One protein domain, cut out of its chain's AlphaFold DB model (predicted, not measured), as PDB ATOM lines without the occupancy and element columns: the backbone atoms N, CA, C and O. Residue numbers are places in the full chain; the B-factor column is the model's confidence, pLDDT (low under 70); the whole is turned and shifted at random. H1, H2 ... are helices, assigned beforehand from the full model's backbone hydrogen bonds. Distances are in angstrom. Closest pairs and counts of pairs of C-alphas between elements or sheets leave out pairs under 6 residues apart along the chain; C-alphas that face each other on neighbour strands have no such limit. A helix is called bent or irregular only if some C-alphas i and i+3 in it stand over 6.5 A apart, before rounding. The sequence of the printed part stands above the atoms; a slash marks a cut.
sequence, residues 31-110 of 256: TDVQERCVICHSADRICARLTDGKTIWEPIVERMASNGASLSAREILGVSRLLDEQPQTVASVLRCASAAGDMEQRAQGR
ATOM      1  N   THR A  31     160.132 201.018 152.505       62.88
ATOM      2  CA  THR A  31     159.347 202.025 153.231       62.88
ATOM      3  C   THR A  31     158.526 202.917 152.297       62.88
ATOM      4  O   THR A  31     157.435 203.336 152.670       62.88
ATOM      5  N   ASP A  32     158.971 203.139 151.054       64.50
ATOM      6  CA  ASP A  32     158.252 203.968 150.081       64.50
ATOM      7  C   ASP A  32     156.920 203.324 149.654       64.50
ATOM      8  O   ASP A  32     155.960 204.039 149.367       64.50
ATOM      9  N   VAL A  33     156.809 201.987 149.655       64.81
ATOM     10  CA  VAL A  33     155.535 201.302 149.361       64.81
ATOM     11  C   VAL A  33     154.535 201.516 150.493       64.81
ATOM     12  O   VAL A  33     153.373 201.835 150.238       64.81
ATOM     13  N   GLN A  34     154.986 201.380 151.742       64.88
ATOM     14  CA  GLN A  34     154.137 201.587 152.911       64.88
ATOM     15  C   GLN A  34     153.725 203.051 153.064       64.88
ATOM     16  O   GLN A  34     152.615 203.306 153.501       64.88
ATOM     17  N   GLU A  35     154.572 204.009 152.692       67.44
ATOM     18  CA  GLU A  35     154.262 205.433 152.847       67.44
ATOM     19  C   GLU A  35     153.487 206.016 151.664       67.44
ATOM     20  O   GLU A  35     152.706 206.941 151.863       67.44
ATOM     21  N   ARG A  36     153.664 205.500 150.437       67.19
ATOM     22  CA  ARG A  36     153.091 206.122 149.225       67.19
ATOM     23  C   ARG A  36     151.941 205.338 148.615       67.19
ATOM     24  O   ARG A  36     150.979 205.949 148.156       67.19
ATOM     25  N   CYS A  37     151.997 204.005 148.609       70.69
ATOM     26  CA  CYS A  37     150.929 203.205 148.005       70.69
ATOM     27  C   CYS A  37     149.688 203.146 148.901       70.69
ATOM     28  O   CYS A  37     148.571 203.102 148.379       70.69
ATOM     29  N   VAL A  38     149.857 203.213 150.230       72.75
ATOM     30  CA  VAL A  38     148.718 203.161 151.164       72.75
ATOM     31  C   VAL A  38     147.907 204.461 151.233       72.75
ATOM     32  O   VAL A  38     146.796 204.467 151.753       72.75
ATOM     33  N   ILE A  39     148.438 205.559 150.680       73.94
ATOM     34  CA  ILE A  39     147.721 206.841 150.580       73.94
ATOM     35  C   ILE A  39     146.494 206.687 149.672       73.94
ATOM     36  O   ILE A  39     145.430 207.227 149.957       73.94
ATOM     37  N   CYS A  40     146.639 205.929 148.582       68.38
ATOM     38  CA  CYS A  40     145.600 205.765 147.561       68.38
ATOM     39  C   CYS A  40     144.899 204.395 147.614       68.38
ATOM     40  O   CYS A  40     143.837 204.216 147.010       68.38
ATOM     41  N   HIS A  41     145.475 203.406 148.303       76.81
ATOM     42  CA  HIS A  41     144.954 202.042 148.382       76.81
ATOM     43  C   HIS A  41     145.026 201.497 149.807       76.81
ATOM     44  O   HIS A  41     145.984 201.753 150.517       76.81
ATOM     45  N   SER A  42     144.056 200.688 150.236       77.50
ATOM     46  CA  SER A  42     144.200 199.986 151.514       77.50
ATOM     47  C   SER A  42     145.323 198.948 151.437       77.50
ATOM     48  O   SER A  42     145.538 198.334 150.387       77.50
ATOM     49  N   ALA A  43     146.005 198.715 152.564       75.19
ATOM     50  CA  ALA A  43     146.987 197.639 152.686       75.19
ATOM     51  C   ALA A  43     146.379 196.295 152.250       75.19
ATOM     52  O   ALA A  43     146.984 195.590 151.449       75.19
ATOM     53  N   ASP A  44     145.127 196.021 152.628       71.00
ATOM     54  CA  ASP A  44     144.390 194.816 152.223       71.00
ATOM     55  C   ASP A  44     144.261 194.665 150.703       71.00
ATOM     56  O   ASP A  44     144.409 193.566 150.170       71.00
ATOM     57  N   ARG A  45     144.030 195.765 149.971       73.81
ATOM     58  CA  ARG A  45     143.927 195.740 148.504       73.81
ATOM     59  C   ARG A  45     145.271 195.432 147.849       73.81
ATOM     60  O   ARG A  45     145.301 194.728 146.839       73.81
ATOM     61  N   ILE A  46     146.360 195.956 148.407       76.81
ATOM     62  CA  ILE A  46     147.721 195.686 147.926       76.81
ATOM     63  C   ILE A  46     148.097 194.234 148.258       76.81
ATOM     64  O   ILE A  46     148.539 193.499 147.378       76.81
ATOM     65  N   CYS A  47     147.809 193.779 149.478       78.19
ATOM     66  CA  CYS A  47     147.995 192.402 149.931       78.19
ATOM     67  C   CYS A  47     147.219 191.385 149.083       78.19
ATOM     68  O   CYS A  47     147.773 190.358 148.696       78.19
ATOM     69  N   ALA A  48     145.968 191.679 148.720       72.69
ATOM     70  CA  ALA A  48     145.163 190.816 147.853       72.69
ATOM     71  C   ALA A  48     145.752 190.674 146.436       72.69
ATOM     72  O   ALA A  48     145.513 189.675 145.766       72.69
ATOM     73  N   ARG A  49     146.526 191.664 145.971       75.38
ATOM     74  CA  ARG A  49     147.200 191.628 144.663       75.38
ATOM     75  C   ARG A  49     148.582 190.990 144.727       75.38
ATOM     76  O   ARG A  49     148.913 190.212 143.840       75.38
ATOM     77  N   LEU A  50     149.336 191.248 145.795       75.94
ATOM     78  CA  LEU A  50     150.608 190.570 146.078       75.94
ATOM     79  C   LEU A  50     150.412 189.055 146.191       75.94
ATOM     80  O   LEU A  50     151.189 188.289 145.633       75.94
ATOM     81  N   THR A  51     149.327 188.632 146.840       65.50
ATOM     82  CA  THR A  51     148.988 187.213 147.036       65.50
ATOM     83  C   THR A  51     148.413 186.522 145.799       65.50
ATOM     84  O   THR A  51     148.288 185.297 145.787       65.50
ATOM     85  N   ASP A  52     148.078 187.266 144.741       65.69
ATOM     86  CA  ASP A  52     147.515 186.678 143.524       65.69
ATOM     87  C   ASP A  52     148.583 186.007 142.641       65.69
ATOM     88  O   ASP A  52     148.254 185.119 141.854       65.69
ATOM     89  N   GLY A  53     149.860 186.406 142.762       57.22
ATOM     90  CA  GLY A  53     151.012 185.806 142.060       57.22
ATOM     91  C   GLY A  53     150.996 185.911 140.525       57.22
ATOM     92  O   GLY A  53     151.951 185.516 139.871       57.22
ATOM     93  N   LYS A  54     149.913 186.441 139.946       53.75
ATOM     94  CA  LYS A  54     149.674 186.628 138.503       53.75
ATOM     95  C   LYS A  54     149.872 188.068 138.035       53.75
ATOM     96  O   LYS A  54     149.680 188.387 136.863       53.75
ATOM     97  N   THR A  55     150.175 188.952 138.977       62.09
ATOM     98  CA  THR A  55     150.215 190.387 138.744       62.09
ATOM     99  C   THR A  55     151.593 190.784 138.236       62.09
ATOM    100  O   THR A  55     152.557 190.691 138.980       62.09
ATOM    101  N   ILE A  56     151.660 191.272 136.996       66.69
ATOM    102  CA  ILE A  56     152.795 192.072 136.518       66.69
ATOM    103  C   ILE A  56     152.573 193.491 137.045       66.69
ATOM    104  O   ILE A  56     151.559 194.120 136.706       66.69
ATOM    105  N   TRP A  57     153.467 193.988 137.898       75.56
ATOM    106  CA  TRP A  57     153.233 195.248 138.606       75.56
ATOM    107  C   TRP A  57     153.484 196.494 137.750       75.56
ATOM    108  O   TRP A  57     152.851 197.522 137.993       75.56
ATOM    109  N   GLU A  58     154.332 196.427 136.720       74.62
ATOM    110  CA  GLU A  58     154.648 197.576 135.847       74.62
ATOM    111  C   GLU A  58     153.410 198.222 135.192       74.62
ATOM    112  O   GLU A  58     153.152 199.401 135.459       74.62
ATOM    113  N   PRO A  59     152.539 197.490 134.470       68.31
ATOM    114  CA  PRO A  59     151.337 198.076 133.872       68.31
ATOM    115  C   PRO A  59     150.328 198.606 134.901       68.31
ATOM    116  O   PRO A  59     149.516 199.486 134.595       68.31
ATOM    117  N   ILE A  60     150.321 198.044 136.115       76.50
ATOM    118  CA  ILE A  60     149.419 198.475 137.188       76.50
ATOM    119  C   ILE A  60     149.889 199.805 137.762       76.50
ATOM    120  O   ILE A  60     149.089 200.736 137.861       76.50
ATOM    121  N   VAL A  61     151.173 199.912 138.093       79.75
ATOM    122  CA  VAL A  61     151.759 201.138 138.640       79.75
ATOM    123  C   VAL A  61     151.746 202.252 137.587       79.75
ATOM    124  O   VAL A  61     151.421 203.393 137.917       79.75
ATOM    125  N   GLU A  62     151.962 201.933 136.306       78.25
ATOM    126  CA  GLU A  62     151.813 202.892 135.203       78.25
ATOM    127  C   GLU A  62     150.372 203.424 135.100       78.25
ATOM    128  O   GLU A  62     150.149 204.634 135.002       78.25
ATOM    129  N   ARG A  63     149.369 202.542 135.217       75.75
ATOM    130  CA  ARG A  63     147.953 202.944 135.250       75.75
ATOM    131  C   ARG A  63     147.616 203.788 136.482       75.75
ATOM    132  O   ARG A  63     146.778 204.686 136.402       75.75
ATOM    133  N   MET A  64     148.227 203.495 137.627       77.56
ATOM    134  CA  MET A  64     148.065 204.303 138.837       77.56
ATOM    135  C   MET A  64     148.621 205.712 138.620       77.56
ATOM    136  O   MET A  64     147.929 206.684 138.922       77.56
ATOM    137  N   ALA A  65     149.810 205.830 138.024       79.44
ATOM    138  CA  ALA A  65     150.408 207.117 137.680       79.44
ATOM    139  C   ALA A  65     149.539 207.911 136.692       79.44
ATOM    140  O   ALA A  65     149.256 209.085 136.925       79.44
ATOM    141  N   SER A  66     149.004 207.259 135.650       75.50
ATOM    142  CA  SER A  66     148.105 207.922 134.691       75.50
ATOM    143  C   SER A  66     146.780 208.397 135.303       75.50
ATOM    144  O   SER A  66     146.141 209.285 134.752       75.50
ATOM    145  N   ASN A  67     146.369 207.815 136.436       77.38
ATOM    146  CA  ASN A  67     145.147 208.170 137.163       77.38
ATOM    147  C   ASN A  67     145.406 209.098 138.365       77.38
ATOM    148  O   ASN A  67     144.540 209.232 139.228       77.38
ATOM    149  N   GLY A  68     146.577 209.741 138.427       72.44
ATOM    150  CA  GLY A  68     146.872 210.792 139.405       72.44
ATOM    151  C   GLY A  68     147.793 210.387 140.555       72.44
ATOM    152  O   GLY A  68     148.014 211.199 141.451       72.44
ATOM    153  N   ALA A  69     148.370 209.178 140.553       76.56
ATOM    154  CA  ALA A  69     149.449 208.869 141.491       76.56
ATOM    155  C   ALA A  69     150.715 209.660 141.115       76.56
ATOM    156  O   ALA A  69     151.200 209.584 139.988       76.56
ATOM    157  N   SER A  70     151.276 210.405 142.069       80.25
ATOM    158  CA  SER A  70     152.491 211.202 141.857       80.25
ATOM    159  C   SER A  70     153.744 210.316 141.890       80.25
ATOM    160  O   SER A  70     154.470 210.288 142.889       80.25
ATOM    161  N   LEU A  71     153.979 209.585 140.798       78.31
ATOM    162  CA  LEU A  71     155.169 208.766 140.556       78.31
ATOM    163  C   LEU A  71     155.834 209.207 139.247       78.31
ATOM    164  O   LEU A  71     155.187 209.289 138.204       78.31
ATOM    165  N   SER A  72     157.135 209.476 139.286       81.88
ATOM    166  CA  SER A  72     157.942 209.675 138.080       81.88
ATOM    167  C   SER A  72     158.139 208.352 137.331       81.88
ATOM    168  O   SER A  72     158.096 207.279 137.929       81.88
ATOM    169  N   ALA A  73     158.446 208.408 136.030       75.94
ATOM    170  CA  ALA A  73     158.706 207.211 135.218       75.94
ATOM    171  C   ALA A  73     159.776 206.278 135.826       75.94
ATOM    172  O   ALA A  73     159.692 205.059 135.715       75.94
ATOM    173  N   ARG A  74     160.766 206.855 136.518       75.75
ATOM    174  CA  ARG A  74     161.832 206.107 137.195       75.75
ATOM    175  C   ARG A  74     161.331 205.395 138.456       75.75
ATOM    176  O   ARG A  74     161.753 204.279 138.736       75.75
ATOM    177  N   GLU A  75     160.427 206.029 139.199       77.00
ATOM    178  CA  GLU A  75     159.806 205.446 140.392       77.00
ATOM    179  C   GLU A  75     158.789 204.368 140.033       77.00
ATOM    180  O   GLU A  75     158.706 203.384 140.755       77.00
ATOM    181  N   ILE A  76     158.069 204.510 138.914       76.81
ATOM    182  CA  ILE A  76     157.190 203.455 138.390       76.81
ATOM    183  C   ILE A  76     158.008 202.177 138.201       76.81
ATOM    184  O   ILE A  76     157.694 201.158 138.805       76.81
ATOM    185  N   LEU A  77     159.121 202.262 137.469       78.12
ATOM    186  CA  LEU A  77     159.986 201.111 137.218       78.12
ATOM    187  C   LEU A  77     160.574 200.525 138.516       78.12
ATOM    188  O   LEU A  77     160.623 199.310 138.681       78.12
ATOM    189  N   GLY A  78     160.994 201.382 139.454       79.19
ATOM    190  CA  GLY A  78     161.552 200.958 140.742       79.19
ATOM    191  C   GLY A  78     160.532 200.271 141.657       79.19
ATOM    192  O   GLY A  78     160.821 199.209 142.202       79.19
ATOM    193  N   VAL A  79     159.335 200.847 141.798       80.81
ATOM    194  CA  VAL A  79     158.241 200.283 142.607       80.81
ATOM    195  C   VAL A  79     157.746 198.979 141.993       80.81
ATOM    196  O   VAL A  79     157.574 197.999 142.710       80.81
ATOM    197  N   SER A  80     157.552 198.937 140.676       80.06
ATOM    198  CA  SER A  80     157.111 197.729 139.982       80.06
ATOM    199  C   SER A  80     158.117 196.598 140.116       80.06
ATOM    200  O   SER A  80     157.729 195.507 140.519       80.06
ATOM    201  N   ARG A  81     159.410 196.881 139.921       78.88
ATOM    202  CA  ARG A  81     160.473 195.898 140.149       78.88
ATOM    203  C   ARG A  81     160.482 195.389 141.590       78.88
ATOM    204  O   ARG A  81     160.570 194.188 141.798       78.88
ATOM    205  N   LEU A  82     160.366 196.272 142.583       80.81
ATOM    206  CA  LEU A  82     160.322 195.872 143.994       80.81
ATOM    207  C   LEU A  82     159.132 194.937 144.285       80.81
ATOM    208  O   LEU A  82     159.274 193.965 145.025       80.81
ATOM    209  N   LEU A  83     157.968 195.227 143.699       79.69
ATOM    210  CA  LEU A  83     156.754 194.428 143.864       79.69
ATOM    211  C   LEU A  83     156.815 193.084 143.112       79.69
ATOM    212  O   LEU A  83     156.261 192.105 143.609       79.69
ATOM    213  N   ASP A  84     157.493 193.030 141.960       76.00
ATOM    214  CA  ASP A  84     157.707 191.811 141.167       76.00
ATOM    215  C   ASP A  84     158.806 190.908 141.778       76.00
ATOM    216  O   ASP A  84     158.621 189.698 141.903       76.00
ATOM    217  N   GLU A  85     159.946 191.477 142.189       77.88
ATOM    218  CA  GLU A  85     161.125 190.727 142.660       77.88
ATOM    219  C   GLU A  85     161.071 190.382 144.154       77.88
ATOM    220  O   GLU A  85     161.638 189.374 144.579       77.88
ATOM    221  N   GLN A  86     160.410 191.208 144.975       79.25
ATOM    222  CA  GLN A  86     160.366 191.038 146.434       79.25
ATOM    223  C   GLN A  86     158.937 191.041 147.016       79.25
ATOM    224  O   GLN A  86     158.694 191.684 148.045       79.25
ATOM    225  N   PRO A  87     157.973 190.294 146.440       76.38
ATOM    226  CA  PRO A  87     156.577 190.326 146.880       76.38
ATOM    227  C   PRO A  87     156.409 189.898 148.343       76.38
ATOM    228  O   PRO A  87     155.578 190.455 149.058       76.38
ATOM    229  N   GLN A  88     157.236 188.962 148.820       74.00
ATOM    230  CA  GLN A  88     157.216 188.487 150.207       74.00
ATOM    231  C   GLN A  88     157.699 189.549 151.195       74.00
ATOM    232  O   GLN A  88     157.099 189.747 152.253       74.00
ATOM    233  N   THR A  89     158.759 190.270 150.832       78.00
ATOM    234  CA  THR A  89     159.306 191.356 151.648       78.00
ATOM    235  C   THR A  89     158.324 192.525 151.713       78.00
ATOM    236  O   THR A  89     158.126 193.111 152.772       78.00
ATOM    237  N   VAL A  90     157.639 192.840 150.611       80.25
ATOM    238  CA  VAL A  90     156.587 193.868 150.625       80.25
ATOM    239  C   VAL A  90     155.375 193.409 151.443       80.25
ATOM    240  O   VAL A  90     154.829 194.187 152.227       80.25
ATOM    241  N   ALA A  91     154.961 192.148 151.311       78.94
ATOM    242  CA  ALA A  91     153.823 191.614 152.054       78.94
ATOM    243  C   ALA A  91     154.068 191.568 153.571       78.94
ATOM    244  O   ALA A  91     153.137 191.794 154.349       78.94
ATOM    245  N   SER A  92     155.310 191.323 154.003       76.44
ATOM    246  CA  SER A  92     155.680 191.371 155.421       76.44
ATOM    247  C   SER A  92     155.658 192.802 155.970       76.44
ATOM    248  O   SER A  92     155.108 193.028 157.050       76.44
ATOM    249  N   VAL A  93     156.148 193.782 155.201       81.69
ATOM    250  CA  VAL A  93     156.088 195.213 155.554       81.69
ATOM    251  C   VAL A  93     154.641 195.703 155.670       81.69
ATOM    252  O   VAL A  93     154.296 196.395 156.627       81.69
ATOM    253  N   LEU A  94     153.768 195.290 154.748       79.00
ATOM    254  CA  LEU A  94     152.342 195.637 154.765       79.00
ATOM    255  C   LEU A  94     151.509 194.799 155.750       79.00
ATOM    256  O   LEU A  94     150.305 195.027 155.863       79.00
ATOM    257  N   ARG A  95     152.135 193.862 156.478       81.38
ATOM    258  CA  ARG A  95     151.492 192.957 157.448       81.38
ATOM    259  C   ARG A  95     150.297 192.198 156.861       81.38
ATOM    260  O   ARG A  95     149.252 192.077 157.499       81.38
ATOM    261  N   CYS A  96     150.444 191.674 155.647       79.69
ATOM    262  CA  CYS A  96     149.390 190.892 155.009       79.69
ATOM    263  C   CYS A  96     149.064 189.634 155.841       79.69
ATOM    264  O   CYS A  96     149.969 188.877 156.193       79.69
ATOM    265  N   ALA A  97     147.777 189.399 156.130       65.00
ATOM    266  CA  ALA A  97     147.291 188.467 157.162       65.00
ATOM    267  C   ALA A  97     147.672 186.971 157.008       65.00
ATOM    268  O   ALA A  97     147.454 186.204 157.939       65.00
ATOM    269  N   SER A  98     148.290 186.543 155.906       58.44
ATOM    270  CA  SER A  98     148.964 185.238 155.792       58.44
ATOM    271  C   SER A  98     149.883 185.201 154.561       58.44
ATOM    272  O   SER A  98     149.639 184.514 153.576       58.44
ATOM    273  N   ALA A  99     150.959 185.988 154.580       52.78
ATOM    274  CA  ALA A  99     151.846 186.120 153.420       52.78
ATOM    275  C   ALA A  99     152.736 184.889 153.132       52.78
ATOM    276  O   ALA A  99     153.026 184.609 151.976       52.78
ATOM    277  N   ALA A 100     153.157 184.122 154.142       51.53
ATOM    278  CA  ALA A 100     154.220 183.130 153.938       51.53
ATOM    279  C   ALA A 100     153.718 181.737 153.496       51.53
ATOM    280  O   ALA A 100     154.215 181.193 152.518       51.53
ATOM    281  N   GLY A 101     152.722 181.156 154.179       49.03
ATOM    282  CA  GLY A 101     152.285 179.770 153.917       49.03
ATOM    283  C   GLY A 101     151.225 179.618 152.818       49.03
ATOM    284  O   GLY A 101     151.238 178.653 152.059       49.03
ATOM    285  N   ASP A 102     150.329 180.598 152.696       51.12
ATOM    286  CA  ASP A 102     149.201 180.588 151.756       51.12
ATOM    287  C   ASP A 102     149.594 180.989 150.324       51.12
ATOM    288  O   ASP A 102     148.893 180.636 149.368       51.12
ATOM    289  N   MET A 103     150.689 181.746 150.172       51.91
ATOM    290  CA  MET A 103     151.179 182.225 148.876       51.91
ATOM    291  C   MET A 103     151.990 181.169 148.131       51.91
ATOM    292  O   MET A 103     151.788 181.013 146.932       51.91
ATOM    293  N   GLU A 104     152.864 180.418 148.808       45.38
ATOM    294  CA  GLU A 104     153.705 179.410 148.149       45.38
ATOM    295  C   GLU A 104     152.859 178.267 147.565       45.38
ATOM    296  O   GLU A 104     153.033 177.893 146.404       45.38
ATOM    297  N   GLN A 105     151.826 177.824 148.291       49.03
ATOM    298  CA  GLN A 105     150.864 176.833 147.792       49.03
ATOM    299  C   GLN A 105     149.946 177.375 146.678       49.03
ATOM    300  O   GLN A 105     149.609 176.636 145.750       49.03
ATOM    301  N   ARG A 106     149.566 178.665 146.695       49.56
ATOM    302  CA  ARG A 106     148.764 179.287 145.616       49.56
ATOM    303  C   ARG A 106     149.590 179.655 144.378       49.56
ATOM    304  O   ARG A 106     149.030 179.641 143.283       49.56
ATOM    305  N   ALA A 107     150.883 179.937 144.528       48.06
ATOM    306  CA  ALA A 107     151.816 180.192 143.431       48.06
ATOM    307  C   ALA A 107     152.262 178.887 142.745       48.06
ATOM    308  O   ALA A 107     152.292 178.819 141.517       48.06
ATOM    309  N   GLN A 108     152.518 177.815 143.508       45.03
ATOM    310  CA  GLN A 108     152.893 176.504 142.952       45.03
ATOM    311  C   GLN A 108     151.698 175.692 142.421       45.03
ATOM    312  O   GLN A 108     151.871 174.896 141.495       45.03
ATOM    313  N   GLY A 109     150.486 175.899 142.951       42.78
ATOM    314  CA  GLY A 109     149.283 175.142 142.574       42.78
ATOM    315  C   GLY A 109     148.486 175.687 141.384       42.78
ATOM    316  O   GLY A 109     147.543 175.041 140.946       42.78
ATOM    317  N   ARG A 110     148.818 176.871 140.851       47.59
ATOM    318  CA  ARG A 110     147.952 177.581 139.885       47.59
ATOM    319  C   ARG A 110     148.536 177.712 138.473       47.59
ATOM    320  O   ARG A 110     147.830 178.147 137.568       47.59
TER     321      ARG A 110
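This is residues 31 to 110 of the 256 residues of an uncharacterized protein of Pseudodesulfovibrio sp. JC047 (UniProt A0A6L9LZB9). A helical hairpin, H3 and H4, makes one end of an elongated body; next to it H2 and H5 run side by side in opposite ways, H1 crosses near the start of H2 and the end of H5, and H6 sits off at the far end, touching no helix. H3 and H4 touch with 13 pairs of C-alphas within 8 A, while H5 only just touches H1 and H2, with 3 such pairs each. The printed part has 80 residues with six named helices, in the order H1 to H6, and no named strand; the class is all helix. The whole is compact, with a radius of gyration of the C-alphas of 12.3 A, and spans 35 by 21 by 17 A.

H1, residues 31 to 40, begins with C-alpha 31 at (159.347, 202.025, 153.231) and is 15.3 A long from first to last C-alpha. It is neither bent nor irregular, but only just: C-alphas 35 and 38 are 6.2 A apart. H2 holds residues 43 to 50, 10.3 A. H3, residues 57 to 66, is 14.2 A long. H4, residues 73 to 85, is the longest helix at 18.2 A and begins with C-alpha 73 at (158.706, 207.211, 135.218). H5, residues 87 to 93, measures 10.0 A. H6, residues 101 to 108, measures 11.5 A and ends with C-alpha 108 at (152.893, 176.504, 142.952).

H1 and H2 meet only through their link. H1 and H5 only just touch, with 3 pairs of C-alphas within 8 A, the closest being those of Gln 34 and Val 93 at 7.2 A; they are about perpendicular, at 87 degrees. H1 and H3 are apart. H2 and H5 also only just touch, with 3 such pairs, at a shallow tilt of 17 degrees, opposite ways; the C-alphas of Leu 50 and Pro 87 come closest, at 6.0 A. H3 and H4 form a helical hairpin and touch, with the closest C-alphas, those of Trp 57 and Ser 80, 4.8 A apart, at a shallow tilt of 32 degrees, opposite ways. H4 and H5 are close but not clearly touching, about perpendicular at 83 degrees, and the closest C-alphas, those of Leu 83 and Val 90, are 6.8 A apart. H6 and H5 are apart. Each O i to N i+4 pair is within hydrogen-bond range in H2, H3, H4 and H5, against 3 of 6 in H1 and 3 of 4 in H6.

The two C-alphas farthest apart are those of Ser 70 and Gly 109, 36.2 A. The printed part has no cut. The links H1 to H2 and H4 to H5 are tight, the other three are short, and there is no long link. The mean pLDDT of the printed part is 70.2; 28 residues are under 70, among them residues 51 to 56 and 97 to 110, and H6 has a mean of 49.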